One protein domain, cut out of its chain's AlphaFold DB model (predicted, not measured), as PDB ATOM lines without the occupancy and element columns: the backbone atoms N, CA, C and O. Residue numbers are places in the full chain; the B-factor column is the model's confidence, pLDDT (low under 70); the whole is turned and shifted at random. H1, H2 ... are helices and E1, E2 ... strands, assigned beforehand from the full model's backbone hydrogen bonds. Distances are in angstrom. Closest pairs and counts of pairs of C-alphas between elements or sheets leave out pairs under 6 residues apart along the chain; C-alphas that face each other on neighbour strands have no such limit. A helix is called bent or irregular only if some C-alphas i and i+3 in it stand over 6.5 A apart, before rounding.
ATOM      1  N   LEU A  55     -63.067  55.310  51.222       93.69
ATOM      2  CA  LEU A  55     -62.223  54.376  51.970       93.69
ATOM      3  C   LEU A  55     -62.607  52.925  51.665       93.69
ATOM      4  O   LEU A  55     -63.691  52.477  52.038       93.69
ATOM      5  N   ILE A  56     -61.674  52.166  51.092       92.25
ATOM      6  CA  ILE A  56     -61.787  50.713  50.919       92.25
ATOM      7  C   ILE A  56     -60.839  50.050  51.918       92.25
ATOM      8  O   ILE A  56     -59.641  50.338  51.934       92.25
ATOM      9  N   ARG A  57     -61.361  49.188  52.802       92.38
ATOM     10  CA  ARG A  57     -60.583  48.616  53.912       92.38
ATOM     11  C   ARG A  57     -60.636  47.094  53.949       92.38
ATOM     12  O   ARG A  57     -61.691  46.511  54.186       92.38
ATOM     13  N   TYR A  58     -59.461  46.477  53.891       89.50
ATOM     14  CA  TYR A  58     -59.254  45.051  54.114       89.50
ATOM     15  C   TYR A  58     -58.681  44.801  55.510       89.50
ATOM     16  O   TYR A  58     -57.686  45.398  55.928       89.50
ATOM     17  N   ARG A  59     -59.338  43.906  56.251       89.88
ATOM     18  CA  ARG A  59     -58.887  43.417  57.563       89.88
ATOM     19  C   ARG A  59     -58.265  42.031  57.419       89.88
ATOM     20  O   ARG A  59     -58.556  41.323  56.459       89.88
ATOM     21  N   GLN A  60     -57.516  41.606  58.437       88.50
ATOM     22  CA  GLN A  60     -56.897  40.276  58.527       88.50
ATOM     23  C   GLN A  60     -57.803  39.118  58.065       88.50
ATOM     24  O   GLN A  60     -57.349  38.247  57.331       88.50
ATOM     25  N   SER A  61     -59.080  39.100  58.470       86.75
ATOM     26  CA  SER A  61     -60.028  38.030  58.118       86.75
ATOM     27  C   SER A  61     -60.347  37.947  56.621       86.75
ATOM     28  O   SER A  61     -60.714  36.880  56.142       86.75
ATOM     29  N   GLY A  62     -60.196  39.048  55.882       87.19
ATOM     30  CA  GLY A  62     -60.399  39.102  54.436       87.19
ATOM     31  C   GLY A  62     -59.155  38.742  53.623       87.19
ATOM     32  O   GLY A  62     -59.271  38.541  52.419       87.19
ATOM     33  N   MET A  63     -57.976  38.630  54.245       90.31
ATOM     34  CA  MET A  63     -56.722  38.414  53.513       90.31
ATOM     35  C   MET A  63     -56.646  37.081  52.756       90.31
ATOM     36  O   MET A  63     -56.176  37.098  51.620       90.31
ATOM     37  N   PRO A  64     -57.127  35.941  53.292       88.81
ATOM     38  CA  PRO A  64     -57.155  34.699  52.520       88.81
ATOM     39  C   PRO A  64     -58.004  34.811  51.246       88.81
ATOM     40  O   PRO A  64     -57.601  34.317  50.196       88.81
ATOM     41  N   TYR A  65     -59.152  35.496  51.329       89.50
ATOM     42  CA  TYR A  65     -59.995  35.785  50.167       89.50
ATOM     43  C   TYR A  65     -59.269  36.714  49.193       89.50
ATOM     44  O   TYR A  65     -59.099  36.351  48.036       89.50
ATOM     45  N   PHE A  66     -58.763  37.850  49.682       91.25
ATOM     46  CA  PHE A  66     -58.012  38.821  48.884       91.25
ATOM     47  C   PHE A  66     -56.886  38.152  48.090       91.25
ATOM     48  O   PHE A  66     -56.813  38.322  46.879       91.25
ATOM     49  N   LEU A  67     -56.040  37.352  48.752       90.94
ATOM     50  CA  LEU A  67     -54.916  36.681  48.100       90.94
ATOM     51  C   LEU A  67     -55.384  35.626  47.098       90.94
ATOM     52  O   LEU A  67     -54.819  35.518  46.019       90.94
ATOM     53  N   ARG A  68     -56.428  34.854  47.410       90.25
ATOM     54  CA  ARG A  68     -56.957  33.862  46.466       90.25
ATOM     55  C   ARG A  68     -57.514  34.516  45.202       90.25
ATOM     56  O   ARG A  68     -57.229  34.049  44.101       90.25
ATOM     57  N   GLU A  69     -58.303  35.572  45.356       89.94
ATOM     58  CA  GLU A  69     -58.887  36.307  44.232       89.94
ATOM     59  C   GLU A  69     -57.812  37.026  43.418       89.94
ATOM     60  O   GLU A  69     -57.806  36.909  42.198       89.94
ATOM     61  N   ALA A  70     -56.848  37.668  44.081       87.50
ATOM     62  CA  ALA A  70     -55.648  38.210  43.455       87.50
ATOM     63  C   ALA A  70     -54.991  37.173  42.517       87.50
ATOM     64  O   ALA A  70     -54.739  37.418  41.334       87.50
ATOM     65  N   MET A  71     -54.759  35.968  43.023       84.38
ATOM     66  CA  MET A  71     -54.033  34.943  42.277       84.38
ATOM     67  C   MET A  71     -54.827  34.356  41.102       84.38
ATOM     68  O   MET A  71     -54.211  33.862  40.161       84.38
ATOM     69  N   SER A  72     -56.164  34.385  41.144       87.38
ATOM     70  CA  SER A  72     -57.011  33.629  40.205       87.38
ATOM     71  C   SER A  72     -57.921  34.473  39.315       87.38
ATOM     72  O   SER A  72     -58.241  34.036  38.216       87.38
ATOM     73  N   GLN A  73     -58.347  35.650  39.768       87.56
ATOM     74  CA  GLN A  73     -59.431  36.422  39.146       87.56
ATOM     75  C   GLN A  73     -58.993  37.795  38.638       87.56
ATOM     76  O   GLN A  73     -59.743  38.434  37.911       87.56
ATOM     77  N   GLY A  74     -57.817  38.282  39.030       87.19
ATOM     78  CA  GLY A  74     -57.362  39.612  38.634       87.19
ATOM     79  C   GLY A  74     -56.852  40.444  39.794       87.19
ATOM     80  O   GLY A  74     -56.907  40.046  40.959       87.19
ATOM     81  N   ASN A  75     -56.389  41.644  39.473       91.94
ATOM     82  CA  ASN A  75     -55.989  42.611  40.479       91.94
ATOM     83  C   ASN A  75     -57.200  43.070  41.308       91.94
ATOM     84  O   ASN A  75     -58.120  43.702  40.785       91.94
ATOM     85  N   MET A  76     -57.190  42.781  42.612       92.81
ATOM     86  CA  MET A  76     -58.303  43.111  43.509       92.81
ATOM     87  C   MET A  76     -58.641  44.602  43.532       92.81
ATOM     88  O   MET A  76     -59.818  44.948  43.567       92.81
ATOM     89  N   LEU A  77     -57.640  45.483  43.428       94.50
ATOM     90  CA  LEU A  77     -57.885  46.921  43.389       94.50
ATOM     91  C   LEU A  77     -58.695  47.315  42.150       94.50
ATOM     92  O   LEU A  77     -59.650  48.076  42.271       94.50
ATOM     93  N   CYS A  78     -58.358  46.777  40.973       94.94
ATOM     94  CA  CYS A  78     -59.103  47.075  39.751       94.94
ATOM     95  C   CYS A  78     -60.577  46.674  39.870       94.94
ATOM     96  O   CYS A  78     -61.461  47.436  39.480       94.94
ATOM     97  N   ARG A  79     -60.839  45.494  40.442       93.88
ATOM     98  CA  ARG A  79     -62.196  44.965  40.631       93.88
ATOM     99  C   ARG A  79     -62.996  45.821  41.608       93.88
ATOM    100  O   ARG A  79     -64.138  46.165  41.316       93.88
ATOM    101  N   ASP A  80     -62.381  46.203  42.725       94.56
ATOM    102  CA  ASP A  80     -63.017  47.059  43.725       94.56
ATOM    103  C   ASP A  80     -63.336  48.450  43.148       94.56
ATOM    104  O   ASP A  80     -64.418  48.986  43.385       94.56
ATOM    105  N   VAL A  81     -62.435  49.028  42.343       94.62
ATOM    106  CA  VAL A  81     -62.675  50.314  41.663       94.62
ATOM    107  C   VAL A  81     -63.781  50.193  40.610       94.62
ATOM    108  O   VAL A  81     -64.619  51.088  40.511       94.62
ATOM    109  N   ALA A  82     -63.837  49.094  39.852       93.69
ATOM    110  CA  ALA A  82     -64.917  48.850  38.894       93.69
ATOM    111  C   ALA A  82     -66.279  48.739  39.601       93.69
ATOM    112  O   ALA A  82     -67.256  49.348  39.162       93.69
ATOM    113  N   GLU A  83     -66.333  48.043  40.738       92.75
ATOM    114  CA  GLU A  83     -67.539  47.926  41.561       92.75
ATOM    115  C   GLU A  83     -67.993  49.289  42.112       92.75
ATOM    116  O   GLU A  83     -69.175  49.616  42.029       92.75
ATOM    117  N   GLN A  84     -67.065  50.142  42.567       92.19
ATOM    118  CA  GLN A  84     -67.377  51.528  42.964       92.19
ATOM    119  C   GLN A  84     -67.940  52.376  41.811       92.19
ATOM    120  O   GLN A  84     -68.656  53.348  42.043       92.19
ATOM    121  N   GLN A  85     -67.641  52.012  40.563       92.38
ATOM    122  CA  GLN A  85     -68.168  52.657  39.357       92.38
ATOM    123  C   GLN A  85     -69.484  52.036  38.871       92.38
ATOM    124  O   GLN A  85     -69.909  52.321  37.751       92.38
ATOM    125  N   ASN A  86     -70.129  51.187  39.682       93.25
ATOM    126  CA  ASN A  86     -71.316  50.410  39.316       93.25
ATOM    127  C   ASN A  86     -71.111  49.542  38.058       93.25
ATOM    128  O   ASN A  86     -72.055  49.286  37.308       93.25
ATOM    129  N   LYS A  87     -69.875  49.099  37.805       91.31
ATOM    130  CA  LYS A  87     -69.544  48.149  36.738       91.31
ATOM    131  C   LYS A  87     -69.401  46.744  37.313       91.31
ATOM    132  O   LYS A  87     -69.198  46.557  38.512       91.31
ATOM    133  N   THR A  88     -69.484  45.736  36.446       86.06
ATOM    134  CA  THR A  88     -69.145  44.367  36.848       86.06
ATOM    135  C   THR A  88     -67.655  44.283  37.177       86.06
ATOM    136  O   THR A  88     -66.841  44.993  36.583       86.06
ATOM    137  N   ARG A  89     -67.288  43.380  38.091       82.19
ATOM    138  CA  ARG A  89     -65.888  43.160  38.493       82.19
ATOM    139  C   ARG A  89     -64.977  42.700  37.348       82.19
ATOM    140  O   ARG A  89     -63.765  42.787  37.495       82.19
ATOM    141  N   ASP A  90     -65.553  42.240  36.241       82.56
ATOM    142  CA  ASP A  90     -64.822  41.771  35.058       82.56
ATOM    143  C   ASP A  90     -64.612  42.892  34.024       82.56
ATOM    144  O   ASP A  90     -63.929  42.706  33.019       82.56
ATOM    145  N   THR A  91     -65.197  44.072  34.255       88.19
ATOM    146  CA  THR A  91     -65.005  45.243  33.398       88.19
ATOM    147  C   THR A  91     -63.770  46.017  33.844       88.19
ATOM    148  O   THR A  91     -63.587  46.267  35.035       88.19
ATOM    149  N   LEU A  92     -62.954  46.480  32.890       91.88
ATOM    150  CA  LEU A  92     -61.843  47.374  33.208       91.88
ATOM    151  C   LEU A  92     -62.368  48.683  33.841       91.88
ATOM    152  O   LEU A  92     -63.251  49.345  33.268       91.88
ATOM    153  N   PRO A  93     -61.860  49.068  35.026       93.31
ATOM    154  CA  PRO A  93     -62.230  50.329  35.654       93.31
ATOM    155  C   PRO A  93     -61.737  51.522  34.827       93.31
ATOM    156  O   PRO A  93     -60.829  51.408  34.014       93.31
ATOM    157  N   LEU A  94     -62.333  52.690  35.045       93.31
ATOM    158  CA  LEU A  94     -61.727  53.964  34.647       93.31
ATOM    159  C   LEU A  94     -60.920  54.540  35.825       93.31
ATOM    160  O   LEU A  94     -61.167  54.141  36.966       93.31
ATOM    161  N   PRO A  95     -60.000  55.491  35.600       92.44
ATOM    162  CA  PRO A  95     -59.432  56.299  36.678       92.44
ATOM    163  C   PRO A  95     -60.531  56.889  37.584       92.44
ATOM    164  O   PRO A  95     -61.511  57.439  37.066       92.44
ATOM    165  N   PRO A  96     -60.437  56.765  38.922       92.56
ATOM    166  CA  PRO A  96     -61.459  57.293  39.815       92.56
ATOM    167  C   PRO A  96     -61.437  58.829  39.836       92.56
ATOM    168  O   PRO A  96     -60.381  59.460  39.923       92.56
ATOM    169  N   LEU A  97     -62.629  59.435  39.777       90.19
ATOM    170  CA  LEU A  97     -62.801  60.895  39.799       90.19
ATOM    171  C   LEU A  97     -62.536  61.505  41.181       90.19
ATOM    172  O   LEU A  97     -62.135  62.662  41.268       90.19
ATOM    173  N   SER A  98     -62.778  60.737  42.246       90.12
ATOM    174  CA  SER A  98     -62.533  61.130  43.633       90.12
ATOM    175  C   SER A  98     -61.363  60.339  44.222       90.12
ATOM    176  O   SER A  98     -61.183  59.171  43.860       90.12
ATOM    177  N   PRO A  99     -60.606  60.915  45.171       93.12
ATOM    178  CA  PRO A  99     -59.558  60.196  45.877       93.12
ATOM    179  C   PRO A  99     -60.086  58.929  46.557       93.12
ATOM    180  O   PRO A  99     -61.122  58.945  47.229       93.12
ATOM    181  N   ILE A 100     -59.334  57.840  46.419       94.75
ATOM    182  CA  ILE A 100     -59.573  56.579  47.119       94.75
ATOM    183  C   ILE A 100     -58.397  56.314  48.055       94.75
ATOM    184  O   ILE A 100     -57.238  56.378  47.653       94.75
ATOM    185  N   GLN A 101     -58.693  55.944  49.295       96.06
ATOM    186  CA  GLN A 101     -57.725  55.332  50.191       96.06
ATOM    187  C   GLN A 101     -57.996  53.833  50.284       96.06
ATOM    188  O   GLN A 101     -59.044  53.403  50.771       96.06
ATOM    189  N   TYR A 102     -57.028  53.033  49.852       96.31
ATOM    190  CA  TYR A 102     -57.069  51.581  49.901       96.31
ATOM    191  C   TYR A 102     -56.206  51.076  51.060       96.31
ATOM    192  O   TYR A 102     -54.979  51.127  51.014       96.31
ATOM    193  N   SER A 103     -56.839  50.623  52.143       96.50
ATOM    194  CA  SER A 103     -56.167  50.316  53.409       96.50
ATOM    195  C   SER A 103     -56.198  48.824  53.740       96.50
ATOM    196  O   SER A 103     -57.261  48.255  53.985       96.50
ATOM    197  N   LEU A 104     -55.021  48.206  53.835       96.25
ATOM    198  CA  LEU A 104     -54.811  46.851  54.334       96.25
ATOM    199  C   LEU A 104     -54.260  46.938  55.761       96.25
ATOM    200  O   LEU A 104     -53.177  47.477  55.987       96.25
ATOM    201  N   GLN A 105     -54.994  46.396  56.733       95.12
ATOM    202  CA  GLN A 105     -54.554  46.316  58.130       95.12
ATOM    203  C   GLN A 105     -54.461  44.857  58.572       95.12
ATOM    204  O   GLN A 105     -55.482  44.173  58.718       95.12
ATOM    205  N   LEU A 106     -53.235  44.401  58.811       94.81
ATOM    206  CA  LEU A 106     -52.911  42.996  59.020       94.81
ATOM    207  C   LEU A 106     -51.947  42.790  60.196       94.81
ATOM    208  O   LEU A 106     -51.237  43.697  60.617       94.81
ATOM    209  N   GLU A 107     -51.956  41.579  60.731       96.19
ATOM    210  CA  GLU A 107     -50.897  41.010  61.562       96.19
ATOM    211  C   GLU A 107     -50.032  40.161  60.626       96.19
ATOM    212  O   GLU A 107     -50.479  39.136  60.108       96.19
ATOM    213  N   CYS A 108     -48.821  40.617  60.345       95.62
ATOM    214  CA  CYS A 108     -47.937  40.058  59.333       95.62
ATOM    215  C   CYS A 108     -47.441  38.667  59.716       95.62
ATOM    216  O   CYS A 108     -47.389  37.796  58.846       95.62
ATOM    217  N   GLN A 109     -47.236  38.396  61.008       94.94
ATOM    218  CA  GLN A 109     -46.980  37.044  61.498       94.94
ATOM    219  C   GLN A 109     -48.156  36.110  61.230       94.94
ATOM    220  O   GLN A 109     -47.985  34.988  60.753       94.94
ATOM    221  N   LYS A 110     -49.372  36.573  61.523       93.81
ATOM    222  CA  LYS A 110     -50.582  35.780  61.324       93.81
ATOM    223  C   LYS A 110     -50.837  35.530  59.846       93.81
ATOM    224  O   LYS A 110     -51.191  34.412  59.486       93.81
ATOM    225  N   LEU A 111     -50.637  36.541  58.997       92.56
ATOM    226  CA  LEU A 111     -50.705  36.364  57.554       92.56
ATOM    227  C   LEU A 111     -49.677  35.327  57.108       92.56
ATOM    228  O   LEU A 111     -50.074  34.366  56.473       92.56
ATOM    229  N   PHE A 112     -48.408  35.454  57.501       91.62
ATOM    230  CA  PHE A 112     -47.365  34.489  57.153       91.62
ATOM    231  C   PHE A 112     -47.739  33.045  57.531       91.62
ATOM    232  O   PHE A 112     -47.674  32.159  56.683       91.62
ATOM    233  N   TYR A 113     -48.203  32.809  58.762       88.50
ATOM    234  CA  TYR A 113     -48.564  31.463  59.221       88.50
ATOM    235  C   TYR A 113     -49.816  30.885  58.556       88.50
ATOM    236  O   TYR A 113     -49.882  29.681  58.301       88.50
ATOM    237  N   GLN A 114     -50.837  31.716  58.328       87.00
ATOM    238  CA  GLN A 114     -52.128  31.277  57.784       87.00
ATOM    239  C   GLN A 114     -52.148  31.234  56.257       87.00
ATOM    240  O   GLN A 114     -53.062  30.660  55.667       87.00
ATOM    241  N   ASN A 115     -51.171  31.866  55.617       82.75
ATOM    242  CA  ASN A 115     -51.080  31.950  54.182       82.75
ATOM    243  C   ASN A 115     -50.568  30.632  53.592       82.75
ATOM    244  O   ASN A 115     -49.439  30.216  53.835       82.75
ATOM    245  N   SER A 116     -51.398  30.007  52.757       81.44
ATOM    246  CA  SER A 116     -50.992  28.869  51.929       81.44
ATOM    247  C   SER A 116     -50.188  29.293  50.694       81.44
ATOM    248  O   SER A 116     -49.730  28.459  49.921       81.44
ATOM    249  N   TRP A 117     -50.029  30.592  50.454       81.44
ATOM    250  CA  TRP A 117     -49.216  31.099  49.357       81.44
ATOM    251  C   TRP A 117     -47.766  31.311  49.830       81.44
ATOM    252  O   TRP A 117     -47.497  31.528  51.010       81.44
ATOM    253  N   GLY A 118     -46.782  31.189  48.937       88.12
ATOM    254  CA  GLY A 118     -45.391  31.529  49.273       88.12
ATOM    255  C   GLY A 118     -45.219  33.036  49.468       88.12
ATOM    256  O   GLY A 118     -46.004  33.815  48.924       88.12
ATOM    257  N   THR A 119     -44.181  33.465  50.195       93.19
ATOM    258  CA  THR A 119     -43.870  34.898  50.386       93.19
ATOM    259  C   THR A 119     -43.789  35.638  49.054       93.19
ATOM    260  O   THR A 119     -44.435  36.668  48.908       93.19
ATOM    261  N   GLY A 120     -43.125  35.064  48.045       93.31
ATOM    262  CA  GLY A 120     -43.050  35.653  46.705       93.31
ATOM    263  C   GLY A 120     -44.416  35.960  46.080       93.31
ATOM    264  O   GLY A 120     -44.607  37.028  45.512       93.31
ATOM    265  N   ASN A 121     -45.414  35.093  46.269       91.69
ATOM    266  CA  ASN A 121     -46.770  35.338  45.765       91.69
ATOM    267  C   ASN A 121     -47.462  36.496  46.499       91.69
ATOM    268  O   ASN A 121     -48.200  37.262  45.886       91.69
ATOM    269  N   VAL A 122     -47.220  36.644  47.805       93.81
ATOM    270  CA  VAL A 122     -47.741  37.781  48.584       93.81
ATOM    271  C   VAL A 122     -47.097  39.082  48.125       93.81
ATOM    272  O   VAL A 122     -47.799  40.074  47.949       93.81
ATOM    273  N   LEU A 123     -45.782  39.070  47.884       95.31
ATOM    274  CA  LEU A 123     -45.072  40.227  47.342       95.31
ATOM    275  C   LEU A 123     -45.645  40.623  45.984       95.31
ATOM    276  O   LEU A 123     -45.991  41.785  45.793       95.31
ATOM    277  N   GLN A 124     -45.841  39.657  45.084       93.12
ATOM    278  CA  GLN A 124     -46.489  39.880  43.792       93.12
ATOM    279  C   GLN A 124     -47.869  40.530  43.969       93.12
ATOM    280  O   GLN A 124     -48.133  41.564  43.357       93.12
ATOM    281  N   ALA A 125     -48.707  39.983  44.858       93.75
ATOM    282  CA  ALA A 125     -50.032  40.520  45.172       93.75
ATOM    283  C   ALA A 125     -49.995  41.972  45.688       93.75
ATOM    284  O   ALA A 125     -50.873  42.782  45.399       93.75
ATOM    285  N   PHE A 126     -48.990  42.332  46.477       95.50
ATOM    286  CA  PHE A 126     -48.935  43.659  47.088       95.50
ATOM    287  C   PHE A 126     -48.302  44.685  46.142       95.50
ATOM    288  O   PHE A 126     -48.803  45.805  46.029       95.50
ATOM    289  N   TYR A 127     -47.272  44.300  45.386       95.06
ATOM    290  CA  TYR A 127     -46.688  45.160  44.359       95.06
ATOM    291  C   TYR A 127     -47.641  45.392  43.188       95.06
ATOM    292  O   TYR A 127     -47.792  46.529  42.759       95.06
ATOM    293  N   GLY A 128     -48.362  44.380  42.701       93.56
ATOM    294  CA  GLY A 128     -49.330  44.620  41.625       93.56
ATOM    295  C   GLY A 128     -50.508  45.491  42.082       93.56
ATOM    296  O   GLY A 128     -51.021  46.277  41.295       93.56
ATOM    297  N   LEU A 129     -50.895  45.451  43.364       94.75
ATOM    298  CA  LEU A 129     -51.887  46.373  43.914       94.75
ATOM    299  C   LEU A 129     -51.371  47.817  43.863       94.75
ATOM    300  O   LEU A 129     -52.094  48.718  43.440       94.75
ATOM    301  N   ARG A 130     -50.105  48.037  44.236       94.94
ATOM    302  CA  ARG A 130     -49.447  49.349  44.120       94.94
ATOM    303  C   ARG A 130     -49.324  49.796  42.664       94.94
ATOM    304  O   ARG A 130     -49.506  50.976  42.377       94.94
ATOM    305  N   LEU A 131     -49.068  48.864  41.747       93.62
ATOM    306  CA  LEU A 131     -49.000  49.157  40.320       93.62
ATOM    307  C   LEU A 131     -50.364  49.597  39.781       93.62
ATOM    308  O   LEU A 131     -50.453  50.629  39.124       93.62
ATOM    309  N   ALA A 132     -51.435  48.880  40.127       93.69
ATOM    310  CA  ALA A 132     -52.797  49.265  39.764       93.69
ATOM    311  C   ALA A 132     -53.169  50.644  40.313       93.69
ATOM    312  O   ALA A 132     -53.753  51.443  39.586       93.69
ATOM    313  N   ALA A 133     -52.777  50.963  41.550       94.56
ATOM    314  CA  ALA A 133     -53.008  52.286  42.124       94.56
ATOM    315  C   ALA A 133     -52.281  53.393  41.343       94.56
ATOM    316  O   ALA A 133     -52.849  54.458  41.113       94.56
ATOM    317  N   ARG A 134     -51.046  53.125  40.893       92.25
ATOM    318  CA  ARG A 134     -50.265  54.046  40.054       92.25
ATOM    319  C   ARG A 134     -50.923  54.275  38.694       92.25
ATOM    320  O   ARG A 134     -51.053  55.423  38.289       92.25
ATOM    321  N   VAL A 135     -51.347  53.207  38.016       91.75
ATOM    322  CA  VAL A 135     -51.946  53.286  36.671       91.75
ATOM    323  C   VAL A 135     -53.326  53.941  36.704       91.75
ATOM    324  O   VAL A 135     -53.651  54.740  35.832       91.75
ATOM    325  N   LEU A 136     -54.142  53.635  37.714       91.94
ATOM    326  CA  LEU A 136     -55.470  54.232  37.857       91.94
ATOM    327  C   LEU A 136     -55.422  55.683  38.346       91.94
ATOM    328  O   LEU A 136     -56.347  56.438  38.061       91.94
ATOM    329  N   GLY A 137     -54.365  56.077  39.062       91.50
ATOM    330  CA  GLY A 137     -54.256  57.401  39.671       91.50
ATOM    331  C   GLY A 137     -55.266  57.616  40.803       91.50
ATOM    332  O   GLY A 137     -56.148  56.797  41.043       91.50
ATOM    333  N   ASN A 138     -55.122  58.725  41.541       92.38
ATOM    334  CA  ASN A 138     -56.021  59.122  42.640       92.38
ATOM    335  C   ASN A 138     -56.260  58.055  43.733       92.38
ATOM    336  O   ASN A 138     -57.218  58.161  44.498       92.38
ATOM    337  N   ILE A 139     -55.394  57.044  43.843       95.12
ATOM    338  CA  ILE A 139     -55.498  55.979  44.842       95.12
ATOM    339  C   ILE A 139     -54.258  55.996  45.738       95.12
ATOM    340  O   ILE A 139     -53.143  55.776  45.272       95.12
ATOM    341  N   GLU A 140     -54.460  56.214  47.036       96.19
ATOM    342  CA  GLU A 140     -53.449  56.012  48.074       96.19
ATOM    343  C   GLU A 140     -53.541  54.580  48.609       96.19
ATOM    344  O   GLU A 140     -54.599  54.145  49.069       96.19
ATOM    345  N   VAL A 141     -52.426  53.853  48.612       97.06
ATOM    346  CA  VAL A 141     -52.347  52.498  49.170       97.06
ATOM    347  C   VAL A 141     -51.688  52.550  50.540       97.06
ATOM    348  O   VAL A 141     -50.538  52.954  50.665       97.06
ATOM    349  N   ARG A 142     -52.380  52.073  51.576       97.62
ATOM    350  CA  ARG A 142     -51.831  51.935  52.932       97.62
ATOM    351  C   ARG A 142     -51.768  50.475  53.338       97.62
ATOM    352  O   ARG A 142     -52.808  49.861  53.569       97.62
ATOM    353  N   ILE A 143     -50.566  49.938  53.496       97.75
ATOM    354  CA  ILE A 143     -50.327  48.587  54.013       97.75
ATOM    355  C   ILE A 143     -49.758  48.739  55.419       97.75
ATOM    356  O   ILE A 143     -48.706  49.344  55.585       97.75
ATOM    357  N   ARG A 144     -50.445  48.208  56.437       97.06
ATOM    358  CA  ARG A 144     -50.001  48.289  57.835       97.06
ATOM    359  C   ARG A 144     -49.897  46.909  58.473       97.06
ATOM    360  O   ARG A 144     -50.910  46.223  58.626       97.06
ATOM    361  N   CYS A 145     -48.694  46.571  58.926       97.12
ATOM    362  CA  CYS A 145     -48.396  45.437  59.799       97.12
ATOM    363  C   CYS A 145     -48.528  45.870  61.271       97.12
ATOM    364  O   CYS A 145     -47.723  46.656  61.762       97.12
ATOM    365  N   LYS A 146     -49.518  45.381  62.022       97.56
ATOM    366  CA  LYS A 146     -49.690  45.729  63.449       97.56
ATOM    367  C   LYS A 146     -48.526  45.265  64.330       97.56
ATOM    368  O   LYS A 146     -48.219  45.894  65.331       97.56
ATOM    369  N   ASP A 147     -47.891  44.178  63.930       97.81
ATOM    370  CA  ASP A 147     -46.777  43.488  64.572       97.81
ATOM    371  C   ASP A 147     -45.443  43.730  63.838       97.81
ATOM    372  O   ASP A 147     -44.508  42.947  63.999       97.81
ATOM    373  N   ALA A 148     -45.339  44.801  63.035       97.88
ATOM    374  CA  ALA A 148     -44.152  45.097  62.225       97.88
ATOM    375  C   ALA A 148     -42.866  45.109  63.053       97.88
ATOM    376  O   ALA A 148     -41.912  44.418  62.721       97.88
ATOM    377  N   GLU A 149     -42.868  45.847  64.163       97.88
ATOM    378  CA  GLU A 149     -41.682  46.025  65.002       97.88
ATOM    379  C   GLU A 149     -41.198  44.702  65.608       97.88
ATOM    380  O   GLU A 149     -40.000  44.446  65.678       97.88
ATOM    381  N   LYS A 150     -42.135  43.820  65.975       97.88
ATOM    382  CA  LYS A 150     -41.833  42.487  66.509       97.88
ATOM    383  C   LYS A 150     -41.307  41.533  65.435       97.88
ATOM    384  O   LYS A 150     -40.535  40.637  65.749       97.88
ATOM    385  N   THR A 151     -41.758  41.691  64.193       97.38
ATOM    386  CA  THR A 151     -41.536  40.723  63.104       97.38
ATOM    387  C   THR A 151     -40.520  41.188  62.065       97.38
ATOM    388  O   THR A 151     -40.209  40.438  61.142       97.38
ATOM    389  N   LYS A 152     -39.966  42.398  62.208       97.62
ATOM    390  CA  LYS A 152     -39.016  42.997  61.258       97.62
ATOM    391  C   LYS A 152     -37.750  42.170  61.042       97.62
ATOM    392  O   LYS A 152     -37.161  42.230  59.973       97.62
ATOM    393  N   SER A 153     -37.319  41.389  62.026       97.38
ATOM    394  CA  SER A 153     -36.154  40.512  61.887       97.38
ATOM    395  C   SER A 153     -36.477  39.175  61.218       97.38
ATOM    396  O   SER A 153     -35.543  38.460  60.854       97.38
ATOM    397  N   ASP A 154     -37.764  38.833  61.077       96.31
ATOM    398  CA  ASP A 154     -38.231  37.502  60.677       96.31
ATOM    399  C   ASP A 154     -38.976  37.466  59.343       96.31
ATOM    400  O   ASP A 154     -38.900  36.474  58.611       96.31
ATOM    401  N   LEU A 155     -39.682  38.545  59.006       97.19
ATOM    402  CA  LEU A 155     -40.559  38.619  57.845       97.19
ATOM    403  C   LEU A 155     -40.161  39.760  56.911       97.19
ATOM    404  O   LEU A 155     -39.722  40.821  57.339       97.19
ATOM    405  N   VAL A 156     -40.410  39.553  55.618       97.88
ATOM    406  CA  VAL A 156     -40.196  40.567  54.570       97.88
ATOM    407  C   VAL A 156     -41.304  41.620  54.591       97.88
ATOM    408  O   VAL A 156     -41.058  42.807  54.411       97.88
ATOM    409  N   LEU A 157     -42.542  41.193  54.851       96.88
ATOM    410  CA  LEU A 157     -43.730  42.034  54.714       96.88
ATOM    411  C   LEU A 157     -43.725  43.332  55.559       96.88
ATOM    412  O   LEU A 157     -44.167  44.360  55.049       96.88
ATOM    413  N   PRO A 158     -43.207  43.354  56.800       98.00
ATOM    414  CA  PRO A 158     -43.034  44.595  57.555       98.00
ATOM    415  C   PRO A 158     -42.217  45.681  56.839       98.00
ATOM    416  O   PRO A 158     -42.489  46.861  57.038       98.00
ATOM    417  N   TRP A 159     -41.248  45.305  55.998       98.06
ATOM    418  CA  TRP A 159     -40.335  46.238  55.322       98.06
ATOM    419  C   TRP A 159     -40.904  46.886  54.064       98.06
ATOM    420  O   TRP A 159     -40.397  47.911  53.628       98.06
ATOM    421  N   MET A 160     -41.957  46.300  53.504       95.94
ATOM    422  CA  MET A 160     -42.699  46.823  52.349       95.94
ATOM    423  C   MET A 160     -44.047  47.442  52.757       95.94
ATOM    424  O   MET A 160     -44.866  47.802  51.910       95.94
ATOM    425  N   ALA A 161     -44.337  47.477  54.060       97.50
ATOM    426  CA  ALA A 161     -45.513  48.131  54.606       97.50
ATOM    427  C   ALA A 161     -45.267  49.644  54.686       97.50
ATOM    428  O   ALA A 161     -44.152  50.088  54.957       97.50
ATOM    429  N   GLY A 162     -46.308  50.437  54.459       97.38
ATOM    430  CA  GLY A 162     -46.179  51.879  54.305       97.38
ATOM    431  C   GLY A 162     -47.444  52.564  53.798       97.38
ATOM    432  O   GLY A 162     -48.498  51.936  53.638       97.38
ATOM    433  N   ALA A 163     -47.329  53.867  53.552       97.06
ATOM    434  CA  ALA A 163     -48.337  54.701  52.911       97.06
ATOM    435  C   ALA A 163     -47.801  55.201  51.564       97.06
ATOM    436  O   ALA A 163     -46.939  56.070  51.504       97.06
ATOM    437  N   PHE A 164     -48.324  54.636  50.480       95.38
ATOM    438  CA  PHE A 164     -47.871  54.883  49.118       95.38
ATOM    439  C   PHE A 164     -48.869  55.787  48.408       95.38
ATOM    440  O   PHE A 164     -49.992  55.378  48.088       95.38
ATOM    441  N   VAL A 165     -48.455  57.027  48.176       90.06
ATOM    442  CA  VAL A 165     -49.263  58.015  47.464       90.06
ATOM    443  C   VAL A 165     -49.171  57.801  45.949       90.06
ATOM    444  O   VAL A 165     -48.135  57.349  45.447       90.06
ATOM    445  N   PRO A 166     -50.233  58.129  45.195       79.00
ATOM    446  CA  PRO A 166     -50.175  58.080  43.746       79.00
ATOM    447  C   PRO A 166     -49.155  59.114  43.258       79.00
ATOM    448  O   PRO A 166     -49.292  60.313  43.503       79.00
ATOM    449  N   ARG A 167     -48.110  58.643  42.578       79.12
ATOM    450  CA  ARG A 167     -47.168  59.508  41.863       79.12
ATOM    451  C   ARG A 167     -47.725  59.744  40.469       79.12
ATOM    452  O   ARG A 167     -48.224  58.798  39.859       79.12
ATOM    453  N   ALA A 168     -47.650  60.983  39.982       65.56
ATOM    454  CA  ALA A 168     -47.972  61.263  38.591       65.56
ATOM    455  C   ALA A 168     -47.136  60.321  37.720       65.56
ATOM    456  O   ALA A 168     -45.917  60.238  37.894       65.56
ATOM    457  N   VAL A 169     -47.800  59.565  36.846       61.31
ATOM    458  CA  VAL A 169     -47.103  58.759  35.848       61.31
ATOM    459  C   VAL A 169     -46.338  59.763  35.001       61.31
ATOM    460  O   VAL A 169     -46.941  60.549  34.274       61.31
ATOM    461  N   PRO A 176     -47.136  50.496  31.898       76.06
ATOM    462  CA  PRO A 176     -47.989  49.335  31.693       76.06
ATOM    463  C   PRO A 176     -49.405  49.777  31.372       76.06
ATOM    464  O   PRO A 176     -49.935  50.720  31.974       76.06
ATOM    465  N   PHE A 177     -50.042  49.047  30.467       83.56
ATOM    466  CA  PHE A 177     -51.426  49.315  30.141       83.56
ATOM    467  C   PHE A 177     -52.343  48.841  31.279       83.56
ATOM    468  O   PHE A 177     -52.052  47.910  32.044       83.56
ATOM    469  N   LEU A 178     -53.494  49.504  31.414       87.19
ATOM    470  CA  LEU A 178     -54.465  49.175  32.456       87.19
ATOM    471  C   LEU A 178     -54.994  47.740  32.323       87.19
ATOM    472  O   LEU A 178     -55.205  47.066  33.330       87.19
ATOM    473  N   ASN A 179     -55.176  47.260  31.091       89.00
ATOM    474  CA  ASN A 179     -55.610  45.890  30.814       89.00
ATOM    475  C   ASN A 179     -54.629  44.849  31.378       89.00
ATOM    476  O   ASN A 179     -55.085  43.893  31.991       89.00
ATOM    477  N   GLU A 180     -53.319  45.061  31.240       89.00
ATOM    478  CA  GLU A 180     -52.266  44.178  31.760       89.00
ATOM    479  C   GLU A 180     -52.175  44.244  33.285       89.00
ATOM    480  O   GLU A 180     -52.063  43.229  33.968       89.00
ATOM    481  N   THR A 181     -52.286  45.449  33.841       89.56
ATOM    482  CA  THR A 181     -52.185  45.678  35.288       89.56
ATOM    483  C   THR A 181     -53.348  45.057  36.067       89.56
ATOM    484  O   THR A 181     -53.187  44.668  37.230       89.56
ATOM    485  N   CYS A 182     -54.520  44.950  35.435       92.44
ATOM    486  CA  CYS A 182     -55.709  44.350  36.032       92.44
ATOM    487  C   CYS A 182     -55.799  42.821  35.867       92.44
ATOM    488  O   CYS A 182     -56.702  42.217  36.452       92.44
ATOM    489  N   LEU A 183     -54.867  42.186  35.142       90.12
ATOM    490  CA  LEU A 183     -54.778  40.725  35.036       90.12
ATOM    491  C   LEU A 183     -54.493  40.062  36.398       90.12
ATOM    492  O   LEU A 183     -54.095  40.736  37.357       90.12
ATOM    493  N   PRO A 184     -54.692  38.731  36.521       87.25
ATOM    494  CA  PRO A 184     -54.279  37.994  37.709       87.25
ATOM    495  C   PRO A 184     -52.809  38.251  38.018       87.25
ATOM    496  O   PRO A 184     -51.990  38.407  37.115       87.25
ATOM    497  N   PHE A 185     -52.452  38.265  39.299       78.38
ATOM    498  CA  PHE A 185     -51.132  38.735  39.721       78.38
ATOM    499  C   PHE A 185     -49.952  37.961  39.136       78.38
ATOM    500  O   PHE A 185     -48.882  38.541  38.984       78.38
ATOM    501  N   SER A 186     -50.143  36.695  38.757       76.25
ATOM    502  CA  SER A 186     -49.151  35.909  38.013       76.25
ATOM    503  C   SER A 186     -48.751  36.524  36.664       76.25
ATOM    504  O   SER A 186     -47.694  36.179  36.153       76.25
ATOM    505  N   HIS A 187     -49.563  37.438  36.129       83.12
ATOM    506  CA  HIS A 187     -49.376  38.142  34.859       83.12
ATOM    507  C   HIS A 187     -49.200  39.655  35.042       83.12
ATOM    508  O   HIS A 187     -48.884  40.353  34.086       83.12
ATOM    509  N   ALA A 188     -49.418  40.183  36.253       83.19
ATOM    510  CA  ALA A 188     -49.270  41.609  36.505       83.19
ATOM    511  C   ALA A 188     -47.795  42.020  36.317       83.19
ATOM    512  O   ALA A 188     -46.917  41.423  36.958       83.19
ATOM    513  N   PRO A 189     -47.496  43.052  35.506       87.88
ATOM    514  CA  PRO A 189     -46.128  43.429  35.167       87.88
ATOM    515  C   PRO A 189     -45.485  44.260  36.291       87.88
ATOM    516  O   PRO A 189     -45.083  45.407  36.122       87.88
ATOM    517  N   VAL A 190     -45.365  43.683  37.490       88.81
ATOM    518  CA  VAL A 190     -44.828  44.367  38.687       88.81
ATOM    519  C   VAL A 190     -43.391  44.853  38.522       88.81
ATOM    520  O   VAL A 190     -42.915  45.643  39.330       88.81
ATOM    521  N   HIS A 191     -42.703  44.422  37.466       86.25
ATOM    522  CA  HIS A 191     -41.405  44.951  37.093       86.25
ATOM    523  C   HIS A 191     -41.407  46.455  36.795       86.25
ATOM    524  O   HIS A 191     -40.373  47.098  36.939       86.25
ATOM    525  N   TYR A 192     -42.551  47.056  36.463       87.94
ATOM    526  CA  TYR A 192     -42.672  48.515  36.379       87.94
ATOM    527  C   TYR A 192     -42.508  49.230  37.734       87.94
ATOM    528  O   TYR A 192     -42.447  50.457  37.776       87.94
ATOM    529  N   LEU A 193     -42.411  48.477  38.836       91.50
ATOM    530  CA  LEU A 193     -42.050  48.965  40.169       91.50
ATOM    531  C   LEU A 193     -40.625  48.561  40.588       91.50
ATOM    532  O   LEU A 193     -40.337  48.465  41.781       91.50
ATOM    533  N   MET A 194     -39.736  48.244  39.638       90.75
ATOM    534  CA  MET A 194     -38.428  47.660  39.966       90.75
ATOM    535  C   MET A 194     -37.595  48.543  40.896       90.75
ATOM    536  O   MET A 194     -36.948  48.035  41.811       90.75
ATOM    537  N   ASP A 195     -37.635  49.860  40.707       92.44
ATOM    538  CA  ASP A 195     -36.879  50.788  41.543       92.44
ATOM    539  C   ASP A 195     -37.409  50.832  42.976       92.44
ATOM    540  O   ASP A 195     -36.629  50.984  43.918       92.44
ATOM    541  N   GLU A 196     -38.723  50.705  43.177       94.69
ATOM    542  CA  GLU A 196     -39.314  50.568  44.510       94.69
ATOM    543  C   GLU A 196     -38.966  49.221  45.141       94.69
ATOM    544  O   GLU A 196     -38.468  49.189  46.264       94.69
ATOM    545  N   ILE A 197     -39.143  48.126  44.395       95.69
ATOM    546  CA  ILE A 197     -38.831  46.760  44.838       95.69
ATOM    547  C   ILE A 197     -37.372  46.667  45.296       95.69
ATOM    548  O   ILE A 197     -37.088  46.178  46.390       95.69
ATOM    549  N   ARG A 198     -36.437  47.159  44.473       96.44
ATOM    550  CA  ARG A 198     -35.003  47.187  44.784       96.44
ATOM    551  C   ARG A 198     -34.727  47.981  46.040       96.44
ATOM    552  O   ARG A 198     -34.022  47.489  46.910       96.44
ATOM    553  N   TYR A 199     -35.266  49.190  46.129       97.62
ATOM    554  CA  TYR A 199     -35.040  50.050  47.281       97.62
ATOM    555  C   TYR A 199     -35.515  49.394  48.575       97.62
ATOM    556  O   TYR A 199     -34.738  49.273  49.515       97.62
ATOM    557  N   GLU A 200     -36.757  48.913  48.608       98.12
ATOM    558  CA  GLU A 200     -37.376  48.338  49.805       98.12
ATOM    559  C   GLU A 200     -36.662  47.062  50.263       98.12
ATOM    560  O   GLU A 200     -36.369  46.895  51.449       98.12
ATOM    561  N   LEU A 201     -36.316  46.176  49.325       98.56
ATOM    562  CA  LEU A 201     -35.663  44.910  49.652       98.56
ATOM    563  C   LEU A 201     -34.173  45.073  49.978       98.56
ATOM    564  O   LEU A 201     -33.686  44.411  50.893       98.56
ATOM    565  N   ARG A 202     -33.449  45.978  49.304       98.56
ATOM    566  CA  ARG A 202     -32.055  46.312  49.657       98.56
ATOM    567  C   ARG A 202     -31.972  46.997  51.011       98.56
ATOM    568  O   ARG A 202     -31.133  46.625  51.827       98.56
ATOM    569  N   ARG A 203     -32.892  47.927  51.286       98.50
ATOM    570  CA  ARG A 203     -33.044  48.562  52.597       98.50
ATOM    571  C   ARG A 203     -33.265  47.525  53.692       98.50
ATOM    572  O   ARG A 203     -32.571  47.559  54.701       98.50
ATOM    573  N   MET A 204     -34.180  46.576  53.478       98.75
ATOM    574  CA  MET A 204     -34.390  45.455  54.398       98.75
ATOM    575  C   MET A 204     -33.107  44.645  54.606       98.75
ATOM    576  O   MET A 204     -32.750  44.362  55.746       98.75
ATOM    577  N   ALA A 205     -32.417  44.258  53.529       98.75
ATOM    578  CA  ALA A 205     -31.203  43.454  53.626       98.75
ATOM    579  C   ALA A 205     -30.121  44.171  54.454       98.75
ATOM    580  O   ALA A 205     -29.609  43.592  55.409       98.75
ATOM    581  N   ILE A 206     -29.856  45.451  54.176       98.69
ATOM    582  CA  ILE A 206     -28.889  46.254  54.940       98.69
ATOM    583  C   ILE A 206     -29.343  46.425  56.392       98.69
ATOM    584  O   ILE A 206     -28.533  46.297  57.306       98.69
ATOM    585  N   ALA A 207     -30.631  46.660  56.641       98.62
ATOM    586  CA  ALA A 207     -31.143  46.770  58.002       98.62
ATOM    587  C   ALA A 207     -30.980  45.467  58.794       98.62
ATOM    588  O   ALA A 207     -30.769  45.496  60.005       98.62
ATOM    589  N   LEU A 208     -31.083  44.316  58.126       98.44
ATOM    590  CA  LEU A 208     -30.929  43.012  58.756       98.44
ATOM    591  C   LEU A 208     -29.467  42.684  59.032       98.44
ATOM    592  O   LEU A 208     -29.140  42.398  60.177       98.44
ATOM    593  N   VAL A 209     -28.606  42.707  58.017       98.44
ATOM    594  CA  VAL A 209     -27.247  42.139  58.112       98.44
ATOM    595  C   VAL A 209     -26.127  43.169  57.977       98.44
ATOM    596  O   VAL A 209     -24.969  42.840  58.199       98.44
ATOM    597  N   GLY A 210     -26.455  44.426  57.680       98.12
ATOM    598  CA  GLY A 210     -25.477  45.492  57.484       98.12
ATOM    599  C   GLY A 210     -24.751  45.415  56.146       98.12
ATOM    600  O   GLY A 210     -25.069  44.605  55.275       98.12
ATOM    601  N   ILE A 211     -23.767  46.299  55.981       97.69
ATOM    602  CA  ILE A 211     -22.832  46.249  54.857       97.69
ATOM    603  C   ILE A 211     -21.721  45.252  55.233       97.69
ATOM    604  O   ILE A 211     -21.064  45.473  56.251       97.69
ATOM    605  N   PRO A 212     -21.479  44.179  54.455       94.31
ATOM    606  CA  PRO A 212     -20.610  43.081  54.882       94.31
ATOM    607  C   PRO A 212     -19.140  43.501  54.970       94.31
ATOM    608  O   PRO A 212     -18.413  43.081  55.865       94.31
ATOM    609  N   TYR A 213     -18.703  44.338  54.028       94.50
ATOM    610  CA  TYR A 213     -17.368  44.923  53.972       94.50
ATOM    611  C   TYR A 213     -17.402  46.239  53.171       94.50
ATOM    612  O   TYR A 213     -18.289  46.409  52.334       94.50
ATOM    613  N   PRO A 214     -16.454  47.176  53.383       95.62
ATOM    614  CA  PRO A 214     -16.523  48.522  52.797       95.62
ATOM    615  C   PRO A 214     -16.558  48.579  51.264       95.62
ATOM    616  O   PRO A 214     -17.085  49.531  50.708       95.62
ATOM    617  N   THR A 215     -15.998  47.580  50.581       96.06
ATOM    618  CA  THR A 215     -15.985  47.492  49.110       96.06
ATOM    619  C   THR A 215     -17.161  46.702  48.533       96.06
ATOM    620  O   THR A 215     -17.205  46.459  47.329       96.06
ATOM    621  N   HIS A 216     -18.101  46.254  49.368       97.38
ATOM    622  CA  HIS A 216     -19.292  45.550  48.906       97.38
ATOM    623  C   HIS A 216     -20.212  46.533  48.160       97.38
ATOM    624  O   HIS A 216     -20.391  47.641  48.663       97.38
ATOM    625  N   PRO A 217     -20.893  46.162  47.056       96.81
ATOM    626  CA  PRO A 217     -21.742  47.106  46.310       96.81
ATOM    627  C   PRO A 217     -22.907  47.707  47.122       96.81
ATOM    628  O   PRO A 217     -23.465  48.740  46.769       96.81
ATOM    629  N   ALA A 218     -23.275  47.079  48.242       97.62
ATOM    630  CA  ALA A 218     -24.235  47.642  49.200       97.62
ATOM    631  C   ALA A 218     -23.730  48.898  49.930       97.62
ATOM    632  O   ALA A 218     -24.546  49.618  50.500       97.62
ATOM    633  N   ALA A 219     -22.420  49.167  49.925       97.75
ATOM    634  CA  ALA A 219     -21.843  50.378  50.503       97.75
ATOM    635  C   ALA A 219     -22.296  51.655  49.777       97.75
ATOM    636  O   ALA A 219     -22.379  52.708  50.402       97.75
ATOM    637  N   ASP A 220     -22.670  51.540  48.499       97.19
ATOM    638  CA  ASP A 220     -23.179  52.648  47.684       97.19
ATOM    639  C   ASP A 220     -24.695  52.865  47.847       97.19
ATOM    640  O   ASP A 220     -25.291  53.714  47.181       97.19
ATOM    641  N   PHE A 221     -25.365  52.082  48.698       97.75
ATOM    642  CA  PHE A 221     -26.794  52.240  48.929       97.75
ATOM    643  C   PHE A 221     -27.087  53.515  49.721       97.75
ATOM    644  O   PHE A 221     -26.602  53.705  50.836       97.75
ATOM    645  N   VAL A 222     -27.958  54.361  49.170       97.50
ATOM    646  CA  VAL A 222     -28.355  55.633  49.778       97.50
ATOM    647  C   VAL A 222     -29.837  55.599  50.133       97.50
ATOM    648  O   VAL A 222     -30.683  55.256  49.303       97.50
ATOM    649  N   LEU A 223     -30.156  55.979  51.372       97.50
ATOM    650  CA  LEU A 223     -31.536  56.193  51.801       97.50
ATOM    651  C   LEU A 223     -32.116  57.410  51.079       97.50
ATOM    652  O   LEU A 223     -31.500  58.472  51.038       97.50
ATOM    653  N   VAL A 224     -33.322  57.257  50.540       96.50
ATOM    654  CA  VAL A 224     -34.050  58.318  49.842       96.50
ATOM    655  C   VAL A 224     -35.071  58.904  50.822       96.50
ATOM    656  O   VAL A 224     -36.049  58.216  51.128       96.50
ATOM    657  N   PRO A 225     -34.879  60.139  51.329       95.44
ATOM    658  CA  PRO A 225     -35.701  60.697  52.406       95.44
ATOM    659  C   PRO A 225     -37.206  60.658  52.134       95.44
ATOM    660  O   PRO A 225     -37.987  60.348  53.030       95.44
ATOM    661  N   GLU A 226     -37.625  60.917  50.895       92.69
ATOM    662  CA  GLU A 226     -39.035  60.896  50.499       92.69
ATOM    663  C   GLU A 226     -39.623  59.486  50.603       92.69
ATOM    664  O   GLU A 226     -40.757  59.318  51.044       92.69
ATOM    665  N   ARG A 227     -38.845  58.457  50.246       94.12
ATOM    666  CA  ARG A 227     -39.273  57.057  50.375       94.12
ATOM    667  C   ARG A 227     -39.302  56.628  51.833       94.12
ATOM    668  O   ARG A 227     -40.214  55.910  52.221       94.12
ATOM    669  N   GLU A 228     -38.357  57.084  52.651       96.00
ATOM    670  CA  GLU A 228     -38.339  56.768  54.084       96.00
ATOM    671  C   GLU A 228     -39.595  57.260  54.811       96.00
ATOM    672  O   GLU A 228     -40.074  56.579  55.713       96.00
ATOM    673  N   GLN A 229     -40.171  58.390  54.389       95.06
ATOM    674  CA  GLN A 229     -41.432  58.899  54.945       95.06
ATOM    675  C   GLN A 229     -42.642  58.014  54.610       95.06
ATOM    676  O   GLN A 229     -43.634  58.029  55.340       95.06
ATOM    677  N   GLU A 230     -42.575  57.254  53.514       94.81
ATOM    678  CA  GLU A 230     -43.628  56.323  53.103       94.81
ATOM    679  C   GLU A 230     -43.553  55.002  53.885       94.81
ATOM    680  O   GLU A 230     -44.578  54.340  54.060       94.81
ATOM    681  N   MET A 231     -42.367  54.603  54.363       97.38
ATOM    682  CA  MET A 231     -42.141  53.296  54.989       97.38
ATOM    683  C   MET A 231     -42.675  53.226  56.421       97.38
ATOM    684  O   MET A 231     -42.537  54.149  57.218       97.38
TER     685      MET A 231
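This is residues 55 to 169 and 176 to 231 of the 427 residues of an uncharacterized protein of Fistulifera solaris (UniProt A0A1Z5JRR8). A four-stranded sheet has H1, H2 and H4 over one face, making two layers, with the other face largely bare; from beside H4 the long, kinked H8 reaches outward, and the chain folds back through H9 to H10 at edge strand E4. Residues 212 to 217 stick out at the far end. The printed part has 171 residues, with named elements in the order E1 H1 H2 E2 H3 H4 E3 H5 H6 E4 H7 H8 H9 H10; the mixed sheet runs E1 E2 E3 E4, and the class is mixed, helices and strands. The whole is compact, with a radius of gyration of the C-alphas of 16.3 A, yet elongated, spanning 55 by 35 by 26 A.

The strands are E1, residues 55 to 59, from C-alpha 55 at (-62.223, 54.376, 51.970); E2, 100 to 106, 19.2 A; E3, 139 to 145, 19.6 A; and E4, 162 to 164. The longer helices are H1, 60 to 73, 19.9 A; H4, 119 to 136, 25.8 A; and H8, 190 to 209, 26.3 A. H1 and H8 are irregular: C-alphas 61 and 64 are 7.1 A apart, and 192 and 195 are 8.1 A apart; H8 has a kink of 47 degrees near residue 197. The others are H2, 76 to 84; H3, 108 to 114; H5, 148 to 151; H6, 157 to 160; H7, 178 to 181; H9, 217 to 220; and H10, 225 to 230, ending at (-43.628, 56.323, 53.103).

E1 and E2 are parallel (N 58 to O 103, 2.8 A), as are E2 and E3 (N 104 to O 142, 2.8 A); E3 and E4 are antiparallel (N 164 to O 141, 2.8 A). E1, H1 H2, E2 and E2, H3 H4, E3 are strand-helix-strand units, helices joining parallel neighbours, with right-handed crossovers. The hub H4 is 10.4 A over the sheet and runs along E3 at 1 degree on the local plane. It touches H1 (Ala 125 to Ala 70, 6.3 A), H2 (Leu 129 to Leu 77, 6.0 A), H7 (Ala 132 to Thr 181, 5.8 A) and H8 (Gly 128 to Val 190, 5.4 A), these being the closest C-alphas. H6 touches H5 and H8; H3 only just touches H5, with 3 pairs of C-alphas within 8 A. H9 is close to but not clearly touching H8, and H10 only grazes the sheet. In H2, H3 and H4 every O i to N i+4 pair is within hydrogen-bond range; H1 has 8 of 10, H8 13 of 16 and H10 1 of 2.

The C-alphas farthest apart, of Asn 86 and Pro 214, are 56.5 A apart. Residues 170 to 175 are not printed, and C-alphas 169 and 176 are 10.3 A apart across this cut. The link from H2 to E2 is long, with 15 residues. Mean pLDDT of the printed part is 92.4; residues 168 to 169 are under 70.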